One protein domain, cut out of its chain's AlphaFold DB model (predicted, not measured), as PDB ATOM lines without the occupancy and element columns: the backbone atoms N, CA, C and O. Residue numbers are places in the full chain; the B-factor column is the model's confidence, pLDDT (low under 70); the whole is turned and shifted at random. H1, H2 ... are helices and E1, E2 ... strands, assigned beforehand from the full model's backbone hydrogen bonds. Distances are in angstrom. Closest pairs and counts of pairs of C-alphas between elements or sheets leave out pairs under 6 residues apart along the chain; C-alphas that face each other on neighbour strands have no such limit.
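This is residues 33 to 210 of the 236 residues of an uncharacterized protein of endosymbiont of Acanthamoeba sp. UWC8 (UniProt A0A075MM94). A twisted sheet with E1 and E6 side by side in its middle has the helices H1, H2 and H3 over one face, while the smaller twisted sheet E2, E4 and E5 lies partly face to face with its other side. The hairpin of E9 and E10 sits at one end of the whole, and the loop of residues 51 to 67 reaches out at the other. The printed part has 178 residues with four named helices and ten named strands, in the order H1 E1 E2 H2 E3 E4 E5 E6 E7 H3 H4 E8 E9 E10; the class is mixed, helices and strands, with under half of the residues in named elements. The five-stranded sheet is branched and mixed, the sheet E2 E4 E5 is antiparallel in that order, and so is the pair E9 E10. The whole is compact, with a radius of gyration of the C-alphas of 16.7 A, and only just elongated, spanning 57 by 38 by 27 A.

In the branched sheet, E1, residues 43 to 50, and E6, residues 147 to 154, are parallel neighbours at 13 degrees, with N 46 and O 148 2.9 A apart, within hydrogen-bond range. E3, residues 104 to 106, lies antiparallel on the other side of E1, with N 43 and O 106 at 2.8 A. On the other side of E6 from E1, E7, residues 161 to 163, is antiparallel beside residues 151 to 154, with N 154 and O 161 at 2.8 A, and E6 and E7 form a hairpin. On that same side E8, residues 185 to 187, is parallel beside residues 147 to 149, with N 149 and O 186 at 2.9 A. This sheet is only just strongly twisted, its C-alphas lying up to 4.2 A off the best plane. H3, residues 166 to 175, is on this sheet at a height of 10.0 A, over E6 and slantwise to the strands at 58 degrees on the local plane, only just short of across; the closest C-alphas of H3 and E6 are those of Asp 166 and Ser 149, 6.0 A apart. H2, residues 99 to 102, and H1, residues 33 to 38, are on the same face as H3. H2 touches H3, the closest C-alphas being those of Ala 100 and Leu 173, 5.5 A apart. H4, residues 179 to 184, only grazes the sheet; it touches H3 in a helical hairpin, opposite ways at a shallow tilt of 25 degrees, with the C-alphas of Lys 170 and Ala 182 closest at 4.9 A. In H1, H3 and H4 every O i to N i+4 pair is within hydrogen-bond range, and H2 is too short for such a pair. In the strongly twisted second sheet, inner strand E4, residues 109 to 117, is antiparallel to E2, residues 68 to 73, with N 70 and O 115 at 3.0 A, and forms a hairpin with E5, residues 139 to 142, with N 111 and O 140 at 2.9 A. The closest C-alphas of E5 and E1 are those of Val 142 and Gly 43, 6.0 A apart. E9, residues 196 to 199, and E10, residues 205 to 208, form an antiparallel hairpin, with N 198 and O 206 at 2.9 A.

H1 begins at C-alpha 33, (165.809, 194.034, 115.719). E1 measures 23.0 A from first to last C-alpha, E6 21.5 A, E4 23.5 A, E2 17.2 A and H3 14.3 A. E6 begins at C-alpha 147, (159.719, 188.754, 125.985). E10 ends at C-alpha 208, (135.755, 188.199, 124.007).

The C-alphas of Phe 58 and Lys 201 are the two farthest apart, 57.3 A. The printed part has no cut. The links E1 to E2, E2 to H2 and E4 to E5 are long. The mean pLDDT of the printed part is 71.0, and 70 residues are under 70, among them residues 52 to 68, 76 to 102 and 118 to 131.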
ATOM      1  N   ASP A  33     166.894 194.642 114.952       75.81
ATOM      2  CA  ASP A  33     165.809 194.034 115.719       75.81
ATOM      3  C   ASP A  33     166.037 194.134 117.235       75.81
ATOM      4  O   ASP A  33     165.132 194.544 117.971       75.81
ATOM      5  N   PHE A  34     167.259 193.856 117.694       77.69
ATOM      6  CA  PHE A  34     167.647 194.051 119.093       77.69
ATOM      7  C   PHE A  34     167.647 195.528 119.501       77.69
ATOM      8  O   PHE A  34     167.209 195.858 120.602       77.69
ATOM      9  N   GLU A  35     168.085 196.435 118.626       82.94
ATOM     10  CA  GLU A  35     168.013 197.875 118.889       82.94
ATOM     11  C   GLU A  35     166.559 198.345 119.037       82.94
ATOM     12  O   GLU A  35     166.240 199.060 119.989       82.94
ATOM     13  N   GLY A  36     165.659 197.893 118.157       78.31
ATOM     14  CA  GLY A  36     164.224 198.174 118.258       78.31
ATOM     15  C   GLY A  36     163.600 197.622 119.543       78.31
ATOM     16  O   GLY A  36     162.767 198.281 120.164       78.31
ATOM     17  N   PHE A  37     164.026 196.444 120.006       84.56
ATOM     18  CA  PHE A  37     163.617 195.928 121.316       84.56
ATOM     19  C   PHE A  37     164.125 196.813 122.463       84.56
ATOM     20  O   PHE A  37     163.331 197.234 123.304       84.56
ATOM     21  N   ASN A  38     165.412 197.172 122.461       84.69
ATOM     22  CA  ASN A  38     166.023 198.015 123.495       84.69
ATOM     23  C   ASN A  38     165.408 199.424 123.560       84.69
ATOM     24  O   ASN A  38     165.345 200.026 124.631       84.69
ATOM     25  N   LYS A  39     164.909 199.944 122.433       89.81
ATOM     26  CA  LYS A  39     164.159 201.209 122.355       89.81
ATOM     27  C   LYS A  39     162.673 201.079 122.717       89.81
ATOM     28  O   LYS A  39     161.950 202.066 122.642       89.81
ATOM     29  N   ASN A  40     162.210 199.900 123.142       89.00
ATOM     30  CA  ASN A  40     160.799 199.593 123.405       89.00
ATOM     31  C   ASN A  40     159.883 199.799 122.183       89.00
ATOM     32  O   ASN A  40     158.711 200.144 122.319       89.00
ATOM     33  N   GLU A  41     160.392 199.562 120.979       88.12
ATOM     34  CA  GLU A  41     159.617 199.623 119.733       88.12
ATOM     35  C   GLU A  41     159.122 198.237 119.299       88.12
ATOM     36  O   GLU A  41     158.187 198.129 118.506       88.12
ATOM     37  N   LYS A  42     159.726 197.167 119.833       85.75
ATOM     38  CA  LYS A  42     159.404 195.764 119.531       85.75
ATOM     39  C   LYS A  42     159.265 194.927 120.805       85.75
ATOM     40  O   LYS A  42     159.742 195.313 121.870       85.75
ATOM     41  N   GLY A  43     158.605 193.780 120.690       88.75
ATOM     42  CA  GLY A  43     158.630 192.679 121.653       88.75
ATOM     43  C   GLY A  43     159.248 191.424 121.029       88.75
ATOM     44  O   GLY A  43     159.310 191.305 119.806       88.75
ATOM     45  N   ILE A  44     159.695 190.492 121.870       88.56
ATOM     46  CA  ILE A  44     160.301 189.216 121.474       88.56
ATOM     47  C   ILE A  44     159.313 188.081 121.718       88.56
ATOM     48  O   ILE A  44     158.789 187.938 122.824       88.56
ATOM     49  N   ILE A  45     159.092 187.246 120.705       88.06
ATOM     50  CA  ILE A  45     158.223 186.066 120.772       88.06
ATOM     51  C   ILE A  45     159.051 184.806 120.573       88.06
ATOM     52  O   ILE A  45     159.847 184.716 119.639       88.06
ATOM     53  N   LEU A  46     158.813 183.817 121.430       86.56
ATOM     54  CA  LEU A  46     159.473 182.516 121.407       86.56
ATOM     55  C   LEU A  46     158.415 181.427 121.242       86.56
ATOM     56  O   LEU A  46     157.596 181.213 122.140       86.56
ATOM     57  N   PHE A  47     158.418 180.744 120.096       82.19
ATOM     58  CA  PHE A  47     157.542 179.597 119.870       82.19
ATOM     59  C   PHE A  47     158.068 178.661 118.790       82.19
ATOM     60  O   PHE A  47     158.838 179.065 117.920       82.19
ATOM     61  N   THR A  48     157.609 177.413 118.820       78.69
ATOM     62  CA  THR A  48     157.882 176.444 117.754       78.69
ATOM     63  C   THR A  48     156.599 175.749 117.311       78.69
ATOM     64  O   THR A  48     155.617 175.688 118.048       78.69
ATOM     65  N   ILE A  49     156.587 175.240 116.078       77.19
ATOM     66  CA  ILE A  49     155.478 174.441 115.547       77.19
ATOM     67  C   ILE A  49     155.983 173.024 115.311       77.19
ATOM     68  O   ILE A  49     156.937 172.818 114.558       77.19
ATOM     69  N   LEU A  50     155.321 172.056 115.934       75.12
ATOM     70  CA  LEU A  50     155.673 170.646 115.906       75.12
ATOM     71  C   LEU A  50     154.717 169.891 114.989       75.12
ATOM     72  O   LEU A  50     153.508 170.096 115.042       75.12
ATOM     73  N   GLN A  51     155.261 168.990 114.180       71.31
ATOM     74  CA  GLN A  51     154.493 168.011 113.423       71.31
ATOM     75  C   GLN A  51     155.158 166.652 113.597       71.31
ATOM     76  O   GLN A  51     156.344 166.506 113.302       71.31
ATOM     77  N   ASN A  52     154.400 165.662 114.058       64.62
ATOM     78  CA  ASN A  52     154.831 164.279 114.023       64.62
ATOM     79  C   ASN A  52     154.604 163.734 112.611       64.62
ATOM     80  O   ASN A  52     153.517 163.861 112.046       64.62
ATOM     81  N   THR A  53     155.642 163.152 112.025       54.44
ATOM     82  CA  THR A  53     155.535 162.442 110.753       54.44
ATOM     83  C   THR A  53     155.675 160.959 111.049       54.44
ATOM     84  O   THR A  53     156.796 160.477 111.218       54.44
ATOM     85  N   ASP A  54     154.556 160.238 111.100       48.31
ATOM     86  CA  ASP A  54     154.569 158.776 111.057       48.31
ATOM     87  C   ASP A  54     155.018 158.344 109.659       48.31
ATOM     88  O   ASP A  54     154.217 158.142 108.747       48.31
ATOM     89  N   VAL A  55     156.331 158.246 109.460       42.28
ATOM     90  CA  VAL A  55     156.901 157.645 108.254       42.28
ATOM     91  C   VAL A  55     157.521 156.313 108.650       42.28
ATOM     92  O   VAL A  55     158.650 156.267 109.117       42.28
ATOM     93  N   GLY A  56     156.721 155.256 108.491       36.56
ATOM     94  CA  GLY A  56     157.121 153.881 108.176       36.56
ATOM     95  C   GLY A  56     158.333 153.276 108.896       36.56
ATOM     96  O   GLY A  56     159.475 153.601 108.600       36.56
ATOM     97  N   VAL A  57     158.043 152.293 109.755       41.66
ATOM     98  CA  VAL A  57     158.778 151.031 109.979       41.66
ATOM     99  C   VAL A  57     160.263 151.047 109.565       41.66
ATOM    100  O   VAL A  57     160.584 150.836 108.404       41.66
ATOM    101  N   PHE A  58     161.153 151.319 110.527       38.44
ATOM    102  CA  PHE A  58     162.396 150.577 110.842       38.44
ATOM    103  C   PHE A  58     163.411 151.412 111.640       38.44
ATOM    104  O   PHE A  58     164.253 150.825 112.306       38.44
ATOM    105  N   PHE A  59     163.270 152.740 111.703       34.75
ATOM    106  CA  PHE A  59     163.957 153.589 112.688       34.75
ATOM    107  C   PHE A  59     163.081 154.809 113.005       34.75
ATOM    108  O   PHE A  59     163.080 155.787 112.260       34.75
ATOM    109  N   THR A  60     162.310 154.762 114.095       37.72
ATOM    110  CA  THR A  60     161.527 155.901 114.608       37.72
ATOM    111  C   THR A  60     162.440 156.934 115.269       37.72
ATOM    112  O   THR A  60     162.363 157.185 116.467       37.72
ATOM    113  N   ASP A  61     163.314 157.557 114.483       36.53
ATOM    114  CA  ASP A  61     163.812 158.886 114.820       36.53
ATOM    115  C   ASP A  61     162.668 159.850 114.473       36.53
ATOM    116  O   ASP A  61     162.474 160.192 113.305       36.53
ATOM    117  N   MET A  62     161.871 160.241 115.477       41.78
ATOM    118  CA  MET A  62     160.871 161.310 115.372       41.78
ATOM    119  C   MET A  62     161.569 162.583 114.880       41.78
ATOM    120  O   MET A  62     162.178 163.325 115.651       41.78
ATOM    121  N   LYS A  63     161.553 162.823 113.567       46.66
ATOM    122  CA  LYS A  63     162.147 164.023 112.981       46.66
ATOM    123  C   LYS A  63     161.165 165.168 113.177       46.66
ATOM    124  O   LYS A  63     160.262 165.353 112.370       46.66
ATOM    125  N   MET A  64     161.371 165.957 114.229       49.34
ATOM    126  CA  MET A  64     160.774 167.286 114.349       49.34
ATOM    127  C   MET A  64     161.370 168.158 113.243       49.34
ATOM    128  O   MET A  64     162.422 168.769 113.404       49.34
ATOM    129  N   LEU A  65     160.759 168.132 112.062       49.81
ATOM    130  CA  LEU A  65     161.148 169.016 110.977       49.81
ATOM    131  C   LEU A  65     160.396 170.328 111.169       49.81
ATOM    132  O   LEU A  65     159.180 170.293 111.361       49.81
ATOM    133  N   PRO A  66     161.074 171.483 111.123       54.72
ATOM    134  CA  PRO A  66     160.374 172.716 111.416       54.72
ATOM    135  C   PRO A  66     159.378 173.024 110.292       54.72
ATOM    136  O   PRO A  66     159.675 172.824 109.110       54.72
ATOM    137  N   ASN A  67     158.182 173.477 110.660       63.50
ATOM    138  CA  ASN A  67     157.163 173.898 109.704       63.50
ATOM    139  C   ASN A  67     157.371 175.363 109.335       63.50
ATOM    140  O   ASN A  67     157.717 176.173 110.193       63.50
ATOM    141  N   SER A  68     157.121 175.717 108.077       69.88
ATOM    142  CA  SER A  68     157.033 177.129 107.705       69.88
ATOM    143  C   SER A  68     155.677 177.692 108.106       69.88
ATOM    144  O   SER A  68     154.656 177.017 107.967       69.88
ATOM    145  N   TYR A  69     155.659 178.927 108.593       74.56
ATOM    146  CA  TYR A  69     154.428 179.606 108.977       74.56
ATOM    147  C   TYR A  69     154.451 181.081 108.595       74.56
ATOM    148  O   TYR A  69     155.518 181.682 108.438       74.56
ATOM    149  N   THR A  70     153.252 181.647 108.479       76.00
ATOM    150  CA  THR A  70     153.023 183.071 108.224       76.00
ATOM    151  C   THR A  70     152.283 183.687 109.407       76.00
ATOM    152  O   THR A  70     151.189 183.241 109.760       76.00
ATOM    153  N   LEU A  71     152.858 184.740 109.995       80.25
ATOM    154  CA  LEU A  71     152.192 185.571 111.003       80.25
ATOM    155  C   LEU A  71     151.601 186.831 110.374       80.25
ATOM    156  O   LEU A  71     152.235 187.470 109.526       80.25
ATOM    157  N   ARG A  72     150.407 187.210 110.831       79.06
ATOM    158  CA  ARG A  72     149.703 188.428 110.408       79.06
ATOM    159  C   ARG A  72     149.238 189.225 111.614       79.06
ATOM    160  O   ARG A  72     148.807 188.649 112.607       79.06
ATOM    161  N   LYS A  73     149.329 190.550 111.510       81.38
ATOM    162  CA  LYS A  73     148.861 191.504 112.522       81.38
ATOM    163  C   LYS A  73     147.408 191.865 112.229       81.38
ATOM    164  O   LYS A  73     147.065 192.170 111.088       81.38
ATOM    165  N   VAL A  74     146.561 191.825 113.249       77.25
ATOM    166  CA  VAL A  74     145.171 192.278 113.174       77.25
ATOM    167  C   VAL A  74     145.171 193.793 112.958       77.25
ATOM    168  O   VAL A  74     145.802 194.528 113.715       77.25
ATOM    169  N   SER A  75     144.466 194.261 111.931       71.25
ATOM    170  CA  SER A  75     144.262 195.687 111.654       71.25
ATOM    171  C   SER A  75     142.840 195.928 111.148       71.25
ATOM    172  O   SER A  75     142.217 195.005 110.621       71.25
ATOM    173  N   ASP A  76     142.326 197.143 111.366       53.25
ATOM    174  CA  ASP A  76     141.056 197.593 110.793       53.25
ATOM    175  C   ASP A  76     141.185 197.587 109.255       53.25
ATOM    176  O   ASP A  76     141.981 198.339 108.697       53.25
ATOM    177  N   GLU A  77     140.394 196.729 108.602       45.12
ATOM    178  CA  GLU A  77     140.078 196.709 107.162       45.12
ATOM    179  C   GLU A  77     141.162 196.208 106.174       45.12
ATOM    180  O   GLU A  77     142.169 196.862 105.916       45.12
ATOM    181  N   ASP A  78     140.885 195.045 105.560       42.94
ATOM    182  CA  ASP A  78     141.054 194.665 104.135       42.94
ATOM    183  C   ASP A  78     142.300 195.085 103.326       42.94
ATOM    184  O   ASP A  78     142.324 194.973 102.098       42.94
ATOM    185  N   LYS A  79     143.398 195.488 103.955       40.22
ATOM    186  CA  LYS A  79     144.675 195.640 103.255       40.22
ATOM    187  C   LYS A  79     145.370 194.297 103.215       40.22
ATOM    188  O   LYS A  79     145.596 193.685 104.256       40.22
ATOM    189  N   ILE A  80     145.687 193.867 101.986       40.72
ATOM    190  CA  ILE A  80     146.410 192.636 101.647       40.72
ATOM    191  C   ILE A  80     147.412 192.341 102.759       40.72
ATOM    192  O   ILE A  80     148.373 193.097 102.926       40.72
ATOM    193  N   PRO A  81     147.168 191.302 103.562       44.22
ATOM    194  CA  PRO A  81     147.968 191.066 104.741       44.22
ATOM    195  C   PRO A  81     149.443 190.915 104.373       44.22
ATOM    196  O   PRO A  81     149.852 189.980 103.678       44.22
ATOM    197  N   LYS A  82     150.242 191.876 104.837       42.53
ATOM    198  CA  LYS A  82     151.691 191.876 104.672       42.53
ATOM    199  C   LYS A  82     152.230 190.659 105.422       42.53
ATOM    200  O   LYS A  82     151.907 190.467 106.590       42.53
ATOM    201  N   ILE A  83     153.006 189.811 104.751       48.59
ATOM    202  CA  ILE A  83     153.757 188.739 105.414       48.59
ATOM    203  C   ILE A  83     154.737 189.436 106.363       48.59
ATOM    204  O   ILE A  83     155.647 190.116 105.893       48.59
ATOM    205  N   ILE A  84     154.511 189.335 107.674       54.28
ATOM    206  CA  ILE A  84     155.363 190.002 108.675       54.28
ATOM    207  C   ILE A  84     156.573 189.129 109.002       54.28
ATOM    208  O   ILE A  84     157.658 189.640 109.249       54.28
ATOM    209  N   TYR A  85     156.402 187.811 108.941       52.59
ATOM    210  CA  TYR A  85     157.474 186.860 109.162       52.59
ATOM    211  C   TYR A  85     157.177 185.559 108.418       52.59
ATOM    212  O   TYR A  85     156.052 185.053 108.488       52.59
ATOM    213  N   ARG A  86     158.176 185.035 107.702       50.38
ATOM    214  CA  ARG A  86     158.148 183.701 107.097       50.38
ATOM    215  C   ARG A  86     159.319 182.920 107.658       50.38
ATOM    216  O   ARG A  86     160.461 183.157 107.273       50.38
ATOM    217  N   PHE A  87     159.027 181.956 108.519       56.66
ATOM    218  CA  PHE A  87     160.048 181.015 108.939       56.66
ATOM    219  C   PHE A  87     160.299 180.000 107.824       56.66
ATOM    220  O   PHE A  87     159.372 179.312 107.390       56.66
ATOM    221  N   GLN A  88     161.541 179.895 107.362       49.78
ATOM    222  CA  GLN A  88     161.994 178.774 106.550       49.78
ATOM    223  C   GLN A  88     163.123 178.085 107.305       49.78
ATOM    224  O   GLN A  88     164.161 178.705 107.528       49.78
ATOM    225  N   PRO A  89     162.965 176.819 107.709       48.31
ATOM    226  CA  PRO A  89     164.062 176.132 108.356       48.31
ATOM    227  C   PRO A  89     165.217 175.927 107.389       48.31
ATOM    228  O   PRO A  89     165.075 175.257 106.364       48.31
ATOM    229  N   SER A  90     166.389 176.429 107.762       39.66
ATOM    230  CA  SER A  90     167.639 175.978 107.166       39.66
ATOM    231  C   SER A  90     167.778 174.465 107.370       39.66
ATOM    232  O   SER A  90     167.542 173.959 108.466       39.66
ATOM    233  N   TYR A  91     168.193 173.731 106.334       36.53
ATOM    234  CA  TYR A  91     168.480 172.285 106.369       36.53
ATOM    235  C   TYR A  91     169.727 171.925 107.207       36.53
ATOM    236  O   TYR A  91     170.427 170.954 106.915       36.53
ATOM    237  N   LEU A  92     170.040 172.703 108.241       32.12
ATOM    238  CA  LEU A  92     171.126 172.385 109.148       32.12
ATOM    239  C   LEU A  92     170.664 171.267 110.085       32.12
ATOM    240  O   LEU A  92     169.623 171.331 110.725       32.12
ATOM    241  N   LYS A  93     171.456 170.196 110.084       34.34
ATOM    242  CA  LYS A  93     171.288 168.904 110.765       34.34
ATOM    243  C   LYS A  93     171.222 168.973 112.308       34.34
ATOM    244  O   LYS A  93     171.543 167.974 112.947       34.34
ATOM    245  N   SER A  94     170.855 170.083 112.946       36.75
ATOM    246  CA  SER A  94     170.687 170.082 114.403       36.75
ATOM    247  C   SER A  94     169.302 169.536 114.758       36.75
ATOM    248  O   SER A  94     168.266 170.093 114.414       36.75
ATOM    249  N   LYS A  95     169.287 168.389 115.443       43.50
ATOM    250  CA  LYS A  95     168.094 167.662 115.918       43.50
ATOM    251  C   LYS A  95     167.313 168.408 117.027       43.50
ATOM    252  O   LYS A  95     166.528 167.783 117.733       43.50
ATOM    253  N   VAL A  96     167.542 169.707 117.224       46.38
ATOM    254  CA  VAL A  96     167.058 170.468 118.382       46.38
ATOM    255  C   VAL A  96     166.494 171.803 117.899       46.38
ATOM    256  O   VAL A  96     167.211 172.607 117.307       46.38
ATOM    257  N   ASN A  97     165.198 172.024 118.130       53.81
ATOM    258  CA  ASN A  97     164.558 173.322 117.935       53.81
ATOM    259  C   ASN A  97     165.073 174.286 119.015       53.81
ATOM    260  O   ASN A  97     164.506 174.316 120.102       53.81
ATOM    261  N   TYR A  98     166.135 175.042 118.735       64.19
ATOM    262  CA  TYR A  98     166.639 176.051 119.669       64.19
ATOM    263  C   TYR A  98     165.757 177.296 119.628       64.19
ATOM    264  O   TYR A  98     165.703 177.999 118.616       64.19
ATOM    265  N   TYR A  99     165.077 177.600 120.726       69.94
ATOM    266  CA  TYR A  99     164.222 178.784 120.827       69.94
ATOM    267  C   TYR A  99     165.011 180.088 120.675       69.94
ATOM    268  O   TYR A  99     164.551 181.009 120.004       69.94
ATOM    269  N   ALA A 100     166.234 180.129 121.209       64.94
ATOM    270  CA  ALA A 100     167.147 181.265 121.082       64.94
ATOM    271  C   ALA A 100     167.483 181.609 119.618       64.94
ATOM    272  O   ALA A 100     167.647 182.772 119.269       64.94
ATOM    273  N   GLN A 101     167.534 180.606 118.739       65.38
ATOM    274  CA  GLN A 101     167.826 180.797 117.313       65.38
ATOM    275  C   GLN A 101     166.581 181.189 116.500       65.38
ATOM    276  O   GLN A 101     166.699 181.551 115.334       65.38
ATOM    277  N   ASN A 102     165.391 181.117 117.105       69.56
ATOM    278  CA  ASN A 102     164.100 181.360 116.458       69.56
ATOM    279  C   ASN A 102     163.313 182.501 117.129       69.56
ATOM    280  O   ASN A 102     162.084 182.529 117.061       69.56
ATOM    281  N   MET A 103     164.014 183.428 117.790       78.12
ATOM    282  CA  MET A 103     163.412 184.624 118.378       78.12
ATOM    283  C   MET A 103     162.786 185.506 117.301       78.12
ATOM    284  O   MET A 103     163.433 185.844 116.311       78.12
ATOM    285  N   LEU A 104     161.536 185.914 117.516       82.00
ATOM    286  CA  LEU A 104     160.842 186.836 116.621       82.00
ATOM    287  C   LEU A 104     160.737 188.209 117.253       82.00
ATOM    288  O   LEU A 104     160.149 188.342 118.323       82.00
ATOM    289  N   PHE A 105     161.219 189.228 116.556       84.62
ATOM    290  CA  PHE A 105     161.108 190.618 116.979       84.62
ATOM    291  C   PHE A 105     159.938 191.267 116.246       84.62
ATOM    292  O   PHE A 105     159.996 191.511 115.042       84.62
ATOM    293  N   LEU A 106     158.842 191.516 116.959       84.62
ATOM    294  CA  LEU A 106     157.596 192.017 116.381       84.62
ATOM    295  C   LEU A 106     157.218 193.364 116.992       84.62
ATOM    296  O   LEU A 106     157.380 193.589 118.188       84.62
ATOM    297  N   GLU A 107     156.662 194.258 116.178       86.94
ATOM    298  CA  GLU A 107     156.014 195.470 116.683       86.94
ATOM    299  C   GLU A 107     154.846 195.128 117.634       86.94
ATOM    300  O   GLU A 107     154.209 194.084 117.483       86.94
ATOM    301  N   PRO A 108     154.473 196.023 118.562       88.00
ATOM    302  CA  PRO A 108     153.291 195.843 119.393       88.00
ATOM    303  C   PRO A 108     152.011 195.661 118.568       88.00
ATOM    304  O   PRO A 108     151.771 196.376 117.587       88.00
ATOM    305  N   GLY A 109     151.164 194.719 118.978       84.75
ATOM    306  CA  GLY A 109     149.886 194.441 118.327       84.75
ATOM    307  C   GLY A 109     149.365 193.031 118.571       84.75
ATOM    308  O   GLY A 109     150.002 192.214 119.228       84.75
ATOM    309  N   LEU A 110     148.189 192.742 118.019       83.69
ATOM    310  CA  LEU A 110     147.585 191.415 118.061       83.69
ATOM    311  C   LEU A 110     147.947 190.651 116.787       83.69
ATOM    312  O   LEU A 110     147.702 191.144 115.688       83.69
ATOM    313  N   TYR A 111     148.513 189.459 116.930       83.12
ATOM    314  CA  TYR A 111     148.960 188.624 115.820       83.12
ATOM    315  C   TYR A 111     148.198 187.309 115.793       83.12
ATOM    316  O   TYR A 111     147.783 186.807 116.834       83.12
ATOM    317  N   TYR A 112     148.038 186.739 114.604       80.81
ATOM    318  CA  TYR A 112     147.504 185.398 114.400       80.81
ATOM    319  C   TYR A 112     148.357 184.620 113.399       80.81
ATOM    320  O   TYR A 112     149.013 185.196 112.524       80.81
ATOM    321  N   ILE A 113     148.337 183.296 113.532       78.81
ATOM    322  CA  ILE A 113     148.954 182.383 112.568       78.81
ATOM    323  C   ILE A 113     147.980 182.207 111.403       78.81
ATOM    324  O   ILE A 113     146.853 181.752 111.589       78.81
ATOM    325  N   ASP A 114     148.396 182.612 110.207       73.62
ATOM    326  CA  ASP A 114     147.542 182.604 109.015       73.62
ATOM    327  C   ASP A 114     147.660 181.322 108.201       73.62
ATOM    328  O   ASP A 114     146.679 180.816 107.664       73.62
ATOM    329  N   GLU A 115     148.879 180.805 108.114       73.62
ATOM    330  CA  GLU A 115     149.193 179.608 107.355       73.62
ATOM    331  C   GLU A 115     150.295 178.841 108.070       73.62
ATOM    332  O   GLU A 115     151.274 179.435 108.534       73.62
ATOM    333  N   ILE A 116     150.141 177.520 108.112       75.06
ATOM    334  CA  ILE A 116     151.212 176.588 108.447       75.06
ATOM    335  C   ILE A 116     151.388 175.688 107.230       75.06
ATOM    336  O   ILE A 116     150.534 174.857 106.908       75.06
ATOM    337  N   THR A 117     152.501 175.882 106.533       71.94
ATOM    338  CA  THR A 117     152.898 175.040 105.411       71.94
ATOM    339  C   THR A 117     153.794 173.933 105.959       71.94
ATOM    340  O   THR A 117     154.932 174.216 106.365       71.94
ATOM    341  N   PRO A 118     153.294 172.684 106.019       65.62
ATOM    342  CA  PRO A 118     154.110 171.560 106.438       65.62
ATOM    343  C   PRO A 118     155.153 171.225 105.372       65.62
ATOM    344  O   PRO A 118     155.061 171.639 104.213       65.62
ATOM    345  N   ARG A 119     156.144 170.420 105.751       63.09
ATOM    346  CA  ARG A 119     157.108 169.858 104.797       63.09
ATOM    347  C   ARG A 119     156.444 168.927 103.761       63.09
ATOM    348  O   ARG A 119     155.305 168.499 103.965       63.09
ATOM    349  N   PRO A 120     157.141 168.599 102.647       53.84
ATOM    350  CA  PRO A 120     156.591 167.762 101.580       53.84
ATOM    351  C   PRO A 120     155.982 166.462 102.123       53.84
ATOM    352  O   PRO A 120     156.653 165.724 102.840       53.84
ATOM    353  N   GLY A 121     154.714 166.202 101.786       53.47
ATOM    354  CA  GLY A 121     153.938 165.050 102.268       53.47
ATOM    355  C   GLY A 121     152.980 165.348 103.430       53.47
ATOM    356  O   GLY A 121     152.121 164.523 103.725       53.47
ATOM    357  N   GLY A 122     153.074 166.522 104.065       58.12
ATOM    358  CA  GLY A 122     152.118 166.964 105.083       58.12
ATOM    359  C   GLY A 122     150.852 167.604 104.499       58.12
ATOM    360  O   GLY A 122     150.856 168.162 103.401       58.12
ATOM    361  N   ARG A 123     149.748 167.562 105.256       59.75
ATOM    362  CA  ARG A 123     148.500 168.260 104.906       59.75
ATOM    363  C   ARG A 123     148.658 169.764 105.135       59.75
ATOM    364  O   ARG A 123     148.887 170.175 106.265       59.75
ATOM    365  N   TYR A 124     148.490 170.574 104.087       64.56
ATOM    366  CA  TYR A 124     148.434 172.033 104.219       64.56
ATOM    367  C   TYR A 124     147.370 172.449 105.235       64.56
ATOM    368  O   TYR A 124     146.200 172.078 105.107       64.56
ATOM    369  N   PHE A 125     147.771 173.275 106.196       63.25
ATOM    370  CA  PHE A 125     146.853 173.958 107.094       63.25
ATOM    371  C   PHE A 125     146.595 175.351 106.524       63.25
ATOM    372  O   PHE A 125     147.174 176.343 106.966       63.25
ATOM    373  N   SER A 126     145.765 175.390 105.476       53.75
ATOM    374  CA  SER A 126     145.247 176.639 104.915       53.75
ATOM    375  C   SER A 126     143.995 177.089 105.681       53.75
ATOM    376  O   SER A 126     143.254 176.243 106.184       53.75
ATOM    377  N   SER A 127     143.737 178.404 105.680       54.91
ATOM    378  CA  SER A 127     142.484 179.108 106.039       54.91
ATOM    379  C   SER A 127     142.478 179.895 107.368       54.91
ATOM    380  O   SER A 127     143.092 179.506 108.357       54.91
ATOM    381  N   PRO A 128     141.785 181.051 107.379       52.72
ATOM    382  CA  PRO A 128     142.333 182.348 107.739       52.72
ATOM    383  C   PRO A 128     142.238 182.549 109.248       52.72
ATOM    384  O   PRO A 128     141.140 182.507 109.806       52.72
ATOM    385  N   GLY A 129     143.364 182.794 109.919       61.25
ATOM    386  CA  GLY A 129     143.411 182.948 111.380       61.25
ATOM    387  C   GLY A 129     142.500 184.048 111.953       61.25
ATOM    388  O   GLY A 129     142.276 184.080 113.163       61.25
ATOM    389  N   TYR A 130     141.868 184.860 111.101       65.44
ATOM    390  CA  TYR A 130     140.760 185.751 111.426       65.44
ATOM    391  C   TYR A 130     139.672 185.717 110.332       65.44
ATOM    392  O   TYR A 130     139.964 185.916 109.152       65.44
ATOM    393  N   LYS A 131     138.407 185.477 110.704       69.12
ATOM    394  CA  LYS A 131     137.248 185.482 109.791       69.12
ATOM    395  C   LYS A 131     136.019 186.067 110.477       69.12
ATOM    396  O   LYS A 131     135.658 185.632 111.567       69.12
ATOM    397  N   ASN A 132     135.334 187.010 109.826       70.00
ATOM    398  CA  ASN A 132     134.080 187.607 110.312       70.00
ATOM    399  C   ASN A 132     134.158 188.094 111.776       70.00
ATOM    400  O   ASN A 132     133.271 187.798 112.580       70.00
ATOM    401  N   GLY A 133     135.240 188.777 112.161       68.31
ATOM    402  CA  GLY A 133     135.391 189.267 113.536       68.31
ATOM    403  C   GLY A 133     135.868 188.229 114.554       68.31
ATOM    404  O   GLY A 133     135.971 188.550 115.738       68.31
ATOM    405  N   LYS A 134     136.142 186.987 114.142       71.19
ATOM    406  CA  LYS A 134     136.518 185.886 115.039       71.19
ATOM    407  C   LYS A 134     137.887 185.325 114.699       71.19
ATOM    408  O   LYS A 134     138.216 185.132 113.531       71.19
ATOM    409  N   ILE A 135     138.652 185.014 115.734       73.88
ATOM    410  CA  ILE A 135     139.877 184.226 115.623       73.88
ATOM    411  C   ILE A 135     139.471 182.820 115.219       73.88
ATOM    412  O   ILE A 135     138.635 182.207 115.882       73.88
ATOM    413  N   MET A 136     140.059 182.296 114.154       69.81
ATOM    414  CA  MET A 136     139.864 180.889 113.811       69.81
ATOM    415  C   MET A 136     140.838 180.022 114.605       69.81
ATOM    416  O   MET A 136     140.424 179.001 115.151       69.81
ATOM    417  N   TYR A 137     142.086 180.477 114.759       66.31
ATOM    418  CA  TYR A 137     143.142 179.766 115.474       66.31
ATOM    419  C   TYR A 137     144.207 180.713 116.035       66.31
ATOM    420  O   TYR A 137     144.551 181.692 115.381       66.31
ATOM    421  N   GLY A 138     144.747 180.365 117.211       68.00
ATOM    422  CA  GLY A 138     146.032 180.838 117.743       68.00
ATOM    423  C   GLY A 138     146.360 182.303 117.470       68.00
ATOM    424  O   GLY A 138     147.180 182.593 116.600       68.00
ATOM    425  N   ALA A 139     145.748 183.208 118.236       81.38
ATOM    426  CA  ALA A 139     146.173 184.602 118.280       81.38
ATOM    427  C   ALA A 139     146.909 184.904 119.588       81.38
ATOM    428  O   ALA A 139     146.624 184.289 120.615       81.38
ATOM    429  N   PHE A 140     147.829 185.859 119.556       85.38
ATOM    430  CA  PHE A 140     148.589 186.304 120.721       85.38
ATOM    431  C   PHE A 140     148.907 187.794 120.617       85.38
ATOM    432  O   PHE A 140     149.011 188.359 119.527       85.38
ATOM    433  N   GLU A 141     149.030 188.444 121.767       87.62
ATOM    434  CA  GLU A 141     149.345 189.868 121.854       87.62
ATOM    435  C   GLU A 141     150.845 190.072 122.068       87.62
ATOM    436  O   GLU A 141     151.454 189.412 122.908       87.62
ATOM    437  N   VAL A 142     151.415 191.023 121.336       88.19
ATOM    438  CA  VAL A 142     152.789 191.498 121.490       88.19
ATOM    439  C   VAL A 142     152.764 192.892 122.092       88.19
ATOM    440  O   VAL A 142     152.031 193.767 121.626       88.19
ATOM    441  N   LYS A 143     153.601 193.114 123.105       90.12
ATOM    442  CA  LYS A 143     153.798 194.421 123.737       90.12
ATOM    443  C   LYS A 143     155.256 194.839 123.619       90.12
ATOM    444  O   LYS A 143     156.154 194.001 123.616       90.12
ATOM    445  N   ALA A 144     155.462 196.148 123.550       90.69
ATOM    446  CA  ALA A 144     156.781 196.763 123.538       90.69
ATOM    447  C   ALA A 144     157.613 196.314 124.749       90.69
ATOM    448  O   ALA A 144     157.094 196.271 125.868       90.69
ATOM    449  N   GLY A 145     158.880 195.965 124.514       87.88
ATOM    450  CA  GLY A 145     159.841 195.587 125.554       87.88
ATOM    451  C   GLY A 145     159.528 194.269 126.270       87.88
ATOM    452  O   GLY A 145     160.166 193.946 127.268       87.88
ATOM    453  N   GLN A 146     158.536 193.497 125.810       93.38
ATOM    454  CA  GLN A 146     158.198 192.213 126.424       93.38
ATOM    455  C   GLN A 146     158.839 191.048 125.689       93.38
ATOM    456  O   GLN A 146     158.822 190.996 124.463       93.38
ATOM    457  N   VAL A 147     159.328 190.080 126.462       91.19
ATOM    458  CA  VAL A 147     159.719 188.754 125.985       91.19
ATOM    459  C   VAL A 147     158.606 187.792 126.379       91.19
ATOM    460  O   VAL A 147     158.330 187.630 127.571       91.19
ATOM    461  N   ILE A 148     157.936 187.174 125.408       91.75
ATOM    462  CA  ILE A 148     156.877 186.202 125.683       91.75
ATOM    463  C   ILE A 148     157.187 184.829 125.099       91.75
ATOM    464  O   ILE A 148     157.625 184.688 123.958       91.75
ATOM    465  N   SER A 149     156.914 183.807 125.901       90.94
ATOM    466  CA  SER A 149     156.947 182.409 125.495       90.94
ATOM    467  C   SER A 149     155.539 181.927 125.200       90.94
ATOM    468  O   SER A 149     154.619 182.044 126.004       90.94
ATOM    469  N   LEU A 150     155.388 181.356 124.021       85.81
ATOM    470  CA  LEU A 150     154.180 180.686 123.565       85.81
ATOM    471  C   LEU A 150     154.361 179.151 123.604       85.81
ATOM    472  O   LEU A 150     153.410 178.401 123.397       85.81
ATOM    473  N   GLY A 151     155.568 178.664 123.901       86.44
ATOM    474  CA  GLY A 151     155.873 177.238 123.922       86.44
ATOM    475  C   GLY A 151     155.820 176.598 122.534       86.44
ATOM    476  O   GLY A 151     156.277 177.166 121.540       86.44
ATOM    477  N   SER A 152     155.248 175.401 122.477       82.44
ATOM    478  CA  SER A 152     155.126 174.594 121.267       82.44
ATOM    479  C   SER A 152     153.677 174.504 120.794       82.44
ATOM    480  O   SER A 152     152.748 174.380 121.592       82.44
ATOM    481  N   ILE A 153     153.482 174.505 119.479       80.50
ATOM    482  CA  ILE A 153     152.190 174.281 118.826       80.50
ATOM    483  C   ILE A 153     152.265 172.955 118.074       80.50
ATOM    484  O   ILE A 153     152.884 172.876 117.016       80.50
ATOM    485  N   ASP A 154     151.649 171.912 118.612       79.56
ATOM    486  CA  ASP A 154     151.560 170.599 117.970       79.56
ATOM    487  C   ASP A 154     150.380 170.553 116.988       79.56
ATOM    488  O   ASP A 154     149.253 170.908 117.346       79.56
ATOM    489  N   ILE A 155     150.657 170.139 115.746       75.75
ATOM    490  CA  ILE A 155     149.686 170.036 114.640       75.75
ATOM    491  C   ILE A 155     149.459 168.595 114.162       75.75
ATOM    492  O   ILE A 155     148.763 168.381 113.167       75.75
ATOM    493  N   SER A 156     150.047 167.605 114.837       74.06
ATOM    494  CA  SER A 156     150.135 166.213 114.365       74.06
ATOM    495  C   SER A 156     148.770 165.585 114.071       74.06
ATOM    496  O   SER A 156     148.587 164.961 113.029       74.06
ATOM    497  N   ASP A 157     147.772 165.839 114.920       69.25
ATOM    498  CA  ASP A 157     146.427 165.247 114.799       69.25
ATOM    499  C   ASP A 157     145.472 166.070 113.917       69.25
ATOM    500  O   ASP A 157     144.246 165.946 114.003       69.25
ATOM    501  N   GLY A 158     145.998 167.007 113.127       65.94
ATOM    502  CA  GLY A 158     145.174 167.949 112.373       65.94
ATOM    503  C   GLY A 158     144.453 168.991 113.245       65.94
ATOM    504  O   GLY A 158     143.610 169.734 112.744       65.94
ATOM    505  N   LYS A 159     144.770 169.047 114.545       69.81
ATOM    506  CA  LYS A 159     144.286 170.036 115.519       69.81
ATOM    507  C   LYS A 159     145.479 170.762 116.121       69.81
ATOM    508  O   LYS A 159     146.499 170.131 116.367       69.81
ATOM    509  N   LEU A 160     145.316 172.051 116.415       72.38
ATOM    510  CA  LEU A 160     146.328 172.833 117.122       72.38
ATOM    511  C   LEU A 160     146.254 172.545 118.621       72.38
ATOM    512  O   LEU A 160     145.229 172.809 119.254       72.38
ATOM    513  N   LYS A 161     147.343 172.022 119.181       77.38
ATOM    514  CA  LYS A 161     147.516 171.817 120.620       77.38
ATOM    515  C   LYS A 161     148.663 172.683 121.121       77.38
ATOM    516  O   LYS A 161     149.782 172.578 120.632       77.38
ATOM    517  N   PHE A 162     148.382 173.519 122.113       79.44
ATOM    518  CA  PHE A 162     149.394 174.354 122.752       79.44
ATOM    519  C   PHE A 162     150.056 173.588 123.895       79.44
ATOM    520  O   PHE A 162     149.376 173.078 124.787       79.44
ATOM    521  N   ILE A 163     151.380 173.526 123.869       84.69
ATOM    522  CA  ILE A 163     152.217 172.856 124.858       84.69
ATOM    523  C   ILE A 163     153.077 173.930 125.513       84.69
ATOM    524  O   ILE A 163     153.892 174.575 124.854       84.69
ATOM    525  N   ARG A 164     152.898 174.136 126.819       87.56
ATOM    526  CA  ARG A 164     153.731 175.078 127.573       87.56
ATOM    527  C   ARG A 164     155.131 174.507 127.750       87.56
ATOM    528  O   ARG A 164     155.283 173.392 128.239       87.56
ATOM    529  N   GLU A 165     156.139 175.292 127.387       87.19
ATOM    530  CA  GLU A 165     157.552 174.909 127.479       87.19
ATOM    531  C   GLU A 165     158.416 176.024 128.096       87.19
ATOM    532  O   GLU A 165     159.623 176.060 127.882       87.19
ATOM    533  N   ASP A 166     157.826 176.925 128.890       89.62
ATOM    534  CA  ASP A 166     158.503 178.120 129.420       89.62
ATOM    535  C   ASP A 166     159.838 177.793 130.118       89.62
ATOM    536  O   ASP A 166     160.864 178.405 129.842       89.62
ATOM    537  N   GLU A 167     159.869 176.772 130.975       90.44
ATOM    538  CA  GLU A 167     161.091 176.391 131.701       90.44
ATOM    539  C   GLU A 167     162.179 175.804 130.794       90.44
ATOM    540  O   GLU A 167     163.370 175.982 131.046       90.44
ATOM    541  N   LYS A 168     161.788 175.123 129.714       87.88
ATOM    542  CA  LYS A 168     162.730 174.619 128.709       87.88
ATOM    543  C   LYS A 168     163.316 175.780 127.908       87.88
ATOM    544  O   LYS A 168     164.530 175.854 127.757       87.88
ATOM    545  N   ILE A 169     162.466 176.717 127.489       86.69
ATOM    546  CA  ILE A 169     162.868 177.916 126.746       86.69
ATOM    547  C   ILE A 169     163.845 178.759 127.569       86.69
ATOM    548  O   ILE A 169     164.889 179.147 127.052       86.69
ATOM    549  N   LYS A 170     163.567 178.987 128.860       90.38
ATOM    550  CA  LYS A 170     164.497 179.704 129.751       90.38
ATOM    551  C   LYS A 170     165.862 179.035 129.807       90.38
ATOM    552  O   LYS A 170     166.871 179.715 129.675       90.38
ATOM    553  N   LYS A 171     165.907 177.711 129.992       89.12
ATOM    554  CA  LYS A 171     167.175 176.965 130.046       89.12
ATOM    555  C   LYS A 171     167.970 177.091 128.751       89.12
ATOM    556  O   LYS A 171     169.184 177.237 128.815       89.12
ATOM    557  N   GLU A 172     167.302 177.054 127.602       84.31
ATOM    558  CA  GLU A 172     167.956 177.257 126.307       84.31
ATOM    559  C   GLU A 172     168.482 178.687 126.147       84.31
ATOM    560  O   GLU A 172     169.626 178.864 125.742       84.31
ATOM    561  N   LEU A 173     167.702 179.705 126.523       82.62
ATOM    562  CA  LEU A 173     168.161 181.098 126.512       82.62
ATOM    563  C   LEU A 173     169.387 181.301 127.413       82.62
ATOM    564  O   LEU A 173     170.355 181.918 126.982       82.62
ATOM    565  N   HIS A 174     169.380 180.734 128.624       84.50
ATOM    566  CA  HIS A 174     170.530 180.758 129.533       84.50
ATOM    567  C   HIS A 174     171.764 180.067 128.933       84.50
ATOM    568  O   HIS A 174     172.864 180.606 128.999       84.50
ATOM    569  N   ALA A 175     171.596 178.891 128.318       81.56
ATOM    570  CA  ALA A 175     172.703 178.154 127.704       81.56
ATOM    571  C   ALA A 175     173.375 178.923 126.552       81.56
ATOM    572  O   ALA A 175     174.565 178.743 126.306       81.56
ATOM    573  N   GLU A 176     172.622 179.794 125.881       78.25
ATOM    574  CA  GLU A 176     173.083 180.640 124.775       78.25
ATOM    575  C   GLU A 176     173.515 182.052 125.234       78.25
ATOM    576  O   GLU A 176     173.849 182.896 124.406       78.25
ATOM    577  N   GLY A 177     173.526 182.326 126.547       80.25
ATOM    578  CA  GLY A 177     173.988 183.596 127.124       80.25
ATOM    579  C   GLY A 177     172.958 184.733 127.138       80.25
ATOM    580  O   GLY A 177     173.324 185.888 127.339       80.25
ATOM    581  N   TYR A 178     171.669 184.439 126.944       82.62
ATOM    582  CA  TYR A 178     170.568 185.414 126.985       82.62
ATOM    583  C   TYR A 178     169.894 185.486 128.366       82.62
ATOM    584  O   TYR A 178     168.665 185.421 128.478       82.62
ATOM    585  N   ASP A 179     170.685 185.627 129.432       83.81
ATOM    586  CA  ASP A 179     170.200 185.582 130.821       83.81
ATOM    587  C   ASP A 179     169.122 186.636 131.119       83.81
ATOM    588  O   ASP A 179     168.107 186.341 131.755       83.81
ATOM    589  N   GLU A 180     169.300 187.861 130.615       85.12
ATOM    590  CA  GLU A 180     168.337 188.951 130.813       85.12
ATOM    591  C   GLU A 180     167.003 188.688 130.106       85.12
ATOM    592  O   GLU A 180     165.940 188.997 130.651       85.12
ATOM    593  N   LEU A 181     167.024 188.086 128.912       87.88
ATOM    594  CA  LEU A 181     165.793 187.726 128.205       87.88
ATOM    595  C   LEU A 181     165.062 186.601 128.939       87.88
ATOM    596  O   LEU A 181     163.845 186.676 129.110       87.88
ATOM    597  N   ALA A 182     165.796 185.591 129.418       88.00
ATOM    598  CA  ALA A 182     165.239 184.479 130.184       88.00
ATOM    599  C   ALA A 182     164.581 184.953 131.492       88.00
ATOM    600  O   ALA A 182     163.472 184.519 131.820       88.00
ATOM    601  N   ALA A 183     165.226 185.882 132.207       89.19
ATOM    602  CA  ALA A 183     164.711 186.464 133.445       89.19
ATOM    603  C   ALA A 183     163.439 187.301 133.228       89.19
ATOM    604  O   ALA A 183     162.537 187.291 134.067       89.19
ATOM    605  N   ASN A 184     163.344 187.997 132.091       89.50
ATOM    606  CA  ASN A 184     162.211 188.864 131.755       89.50
ATOM    607  C   ASN A 184     161.089 188.156 130.980       89.50
ATOM    608  O   ASN A 184     160.053 188.769 130.696       89.50
ATOM    609  N   MET A 185     161.270 186.876 130.648       93.31
ATOM    610  CA  MET A 185     160.308 186.111 129.869       93.31
ATOM    611  C   MET A 185     159.020 185.846 130.648       93.31
ATOM    612  O   MET A 185     159.029 185.365 131.784       93.31
ATOM    613  N   LYS A 186     157.885 186.097 129.996       92.00
ATOM    614  CA  LYS A 186     156.545 185.837 130.530       92.00
ATOM    615  C   LYS A 186     155.810 184.808 129.674       92.00
ATOM    616  O   LYS A 186     156.034 184.759 128.466       92.00
ATOM    617  N   PRO A 187     154.897 184.015 130.253       89.19
ATOM    618  CA  PRO A 187     154.001 183.203 129.446       89.19
ATOM    619  C   PRO A 187     153.099 184.126 128.618       89.19
ATOM    620  O   PRO A 187     152.481 185.058 129.143       89.19
ATOM    621  N   GLY A 188     153.031 183.875 127.316       83.94
ATOM    622  CA  GLY A 188     152.128 184.559 126.408       83.94
ATOM    623  C   GLY A 188     150.687 184.087 126.592       83.94
ATOM    624  O   GLY A 188     150.414 182.964 127.024       83.94
ATOM    625  N   ILE A 189     149.744 184.962 126.252       80.75
ATOM    626  CA  ILE A 189     148.318 184.633 126.250       80.75
ATOM    627  C   ILE A 189     147.938 184.207 124.838       80.75
ATOM    628  O   ILE A 189     147.985 185.015 123.910       80.75
ATOM    629  N   PHE A 190     147.532 182.946 124.699       78.56
ATOM    630  CA  PHE A 190     146.903 182.455 123.483       78.56
ATOM    631  C   PHE A 190     145.395 182.601 123.553       78.56
ATOM    632  O   PHE A 190     144.736 182.080 124.453       78.56
ATOM    633  N   TYR A 191     144.846 183.265 122.549       78.75
ATOM    634  CA  TYR A 191     143.417 183.349 122.342       78.75
ATOM    635  C   TYR A 191     142.953 182.153 121.517       78.75
ATOM    636  O   TYR A 191     143.409 181.919 120.393       78.75
ATOM    637  N   GLU A 192     142.034 181.385 122.100       71.94
ATOM    638  CA  GLU A 192     141.457 180.198 121.479       71.94
ATOM    639  C   GLU A 192     140.623 180.550 120.242       71.94
ATOM    640  O   GLU A 192     140.003 181.619 120.162       71.94
ATOM    641  N   GLY A 193     140.544 179.601 119.306       75.50
ATOM    642  CA  GLY A 193     139.643 179.689 118.161       75.50
ATOM    643  C   GLY A 193     138.189 179.886 118.598       75.50
ATOM    644  O   GLY A 193     137.722 179.268 119.548       75.50
ATOM    645  N   GLY A 194     137.462 180.765 117.916       71.75
ATOM    646  CA  GLY A 194     136.108 181.192 118.269       71.75
ATOM    647  C   GLY A 194     136.044 182.456 119.129       71.75
ATOM    648  O   GLY A 194     134.962 183.033 119.234       71.75
ATOM    649  N   SER A 195     137.165 182.924 119.690       78.56
ATOM    650  CA  SER A 195     137.231 184.216 120.386       78.56
ATOM    651  C   SER A 195     136.942 185.367 119.413       78.56
ATOM    652  O   SER A 195     137.451 185.378 118.291       78.56
ATOM    653  N   ALA A 196     136.116 186.333 119.817       79.44
ATOM    654  CA  ALA A 196     135.757 187.473 118.972       79.44
ATOM    655  C   ALA A 196     136.684 188.650 119.264       79.44
ATOM    656  O   ALA A 196     136.882 188.995 120.427       79.44
ATOM    657  N   ILE A 197     137.212 189.277 118.215       75.69
ATOM    658  CA  ILE A 197     138.019 190.492 118.320       75.69
ATOM    659  C   ILE A 197     137.216 191.639 117.729       75.69
ATOM    660  O   ILE A 197     136.861 191.620 116.547       75.69
ATOM    661  N   LYS A 198     137.000 192.670 118.539       74.25
ATOM    662  CA  LYS A 198     136.580 193.980 118.063       74.25
ATOM    663  C   LYS A 198     137.793 194.899 118.051       74.25
ATOM    664  O   LYS A 198     138.336 195.209 119.111       74.25
ATOM    665  N   VAL A 199     138.207 195.291 116.853       70.19
ATOM    666  CA  VAL A 199     139.228 196.318 116.640       70.19
ATOM    667  C   VAL A 199     138.540 197.681 116.737       70.19
ATOM    668  O   VAL A 199     137.401 197.848 116.294       70.19
ATOM    669  N   HIS A 200     139.184 198.629 117.406       67.38
ATOM    670  CA  HIS A 200     138.735 200.016 117.488       67.38
ATOM    671  C   HIS A 200     139.653 200.905 116.651       67.38
ATOM    672  O   HIS A 200     140.835 200.606 116.501       67.38
ATOM    673  N   LYS A 201     139.142 202.067 116.218       60.78
ATOM    674  CA  LYS A 201     139.852 203.036 115.356       60.78
ATOM    675  C   LYS A 201     141.220 203.509 115.878       60.78
ATOM    676  O   LYS A 201     141.990 204.096 115.129       60.78
ATOM    677  N   ASN A 202     141.515 203.302 117.162       61.56
ATOM    678  CA  ASN A 202     142.791 203.627 117.804       61.56
ATOM    679  C   ASN A 202     143.755 202.425 117.899       61.56
ATOM    680  O   ASN A 202     144.743 202.497 118.626       61.56
ATOM    681  N   GLY A 203     143.457 201.308 117.227       62.31
ATOM    682  CA  GLY A 203     144.245 200.077 117.291       62.31
ATOM    683  C   GLY A 203     144.088 199.297 118.598       62.31
ATOM    684  O   GLY A 203     144.803 198.319 118.801       62.31
ATOM    685  N   GLN A 204     143.175 199.698 119.492       69.81
ATOM    686  CA  GLN A 204     142.844 198.899 120.669       69.81
ATOM    687  C   GLN A 204     141.975 197.707 120.279       69.81
ATOM    688  O   GLN A 204     141.106 197.795 119.408       69.81
ATOM    689  N   PHE A 205     142.180 196.596 120.980       74.12
ATOM    690  CA  PHE A 205     141.459 195.352 120.755       74.12
ATOM    691  C   PHE A 205     140.623 195.011 121.984       74.12
ATOM    692  O   PHE A 205     141.145 194.938 123.093       74.12
ATOM    693  N   ASN A 206     139.337 194.736 121.779       79.31
ATOM    694  CA  ASN A 206     138.514 194.052 122.771       79.31
ATOM    695  C   ASN A 206     138.344 192.601 122.343       79.31
ATOM    696  O   ASN A 206     137.767 192.326 121.288       79.31
ATOM    697  N   ILE A 207     138.832 191.685 123.175       78.62
ATOM    698  CA  ILE A 207     138.769 190.253 122.910       78.62
ATOM    699  C   ILE A 207     137.742 189.635 123.849       78.62
ATOM    700  O   ILE A 207     137.870 189.714 125.068       78.62
ATOM    701  N   LEU A 208     136.713 189.017 123.275       80.56
ATOM    702  CA  LEU A 208     135.755 188.199 124.007       80.56
ATOM    703  C   LEU A 208     136.189 186.736 123.896       80.56
ATOM    704  O   LEU A 208     136.148 186.185 122.790       80.56
ATOM    705  N   PRO A 209     136.593 186.091 125.007       80.75
ATOM    706  CA  PRO A 209     136.971 184.686 124.989       80.75
ATOM    707  C   PRO A 209     135.823 183.809 124.492       80.75
ATOM    708  O   PRO A 209     134.655 184.061 124.812       80.75
ATOM    709  N   LYS A 210     136.155 182.727 123.782       80.06
ATOM    710  CA  LYS A 210     135.189 181.731 123.293       80.06
ATOM    711  C   LYS A 210     134.176 181.307 124.364       80.06
ATOM    712  O   LYS A 210     132.978 181.326 124.112       80.06
TER     713      LYS A 210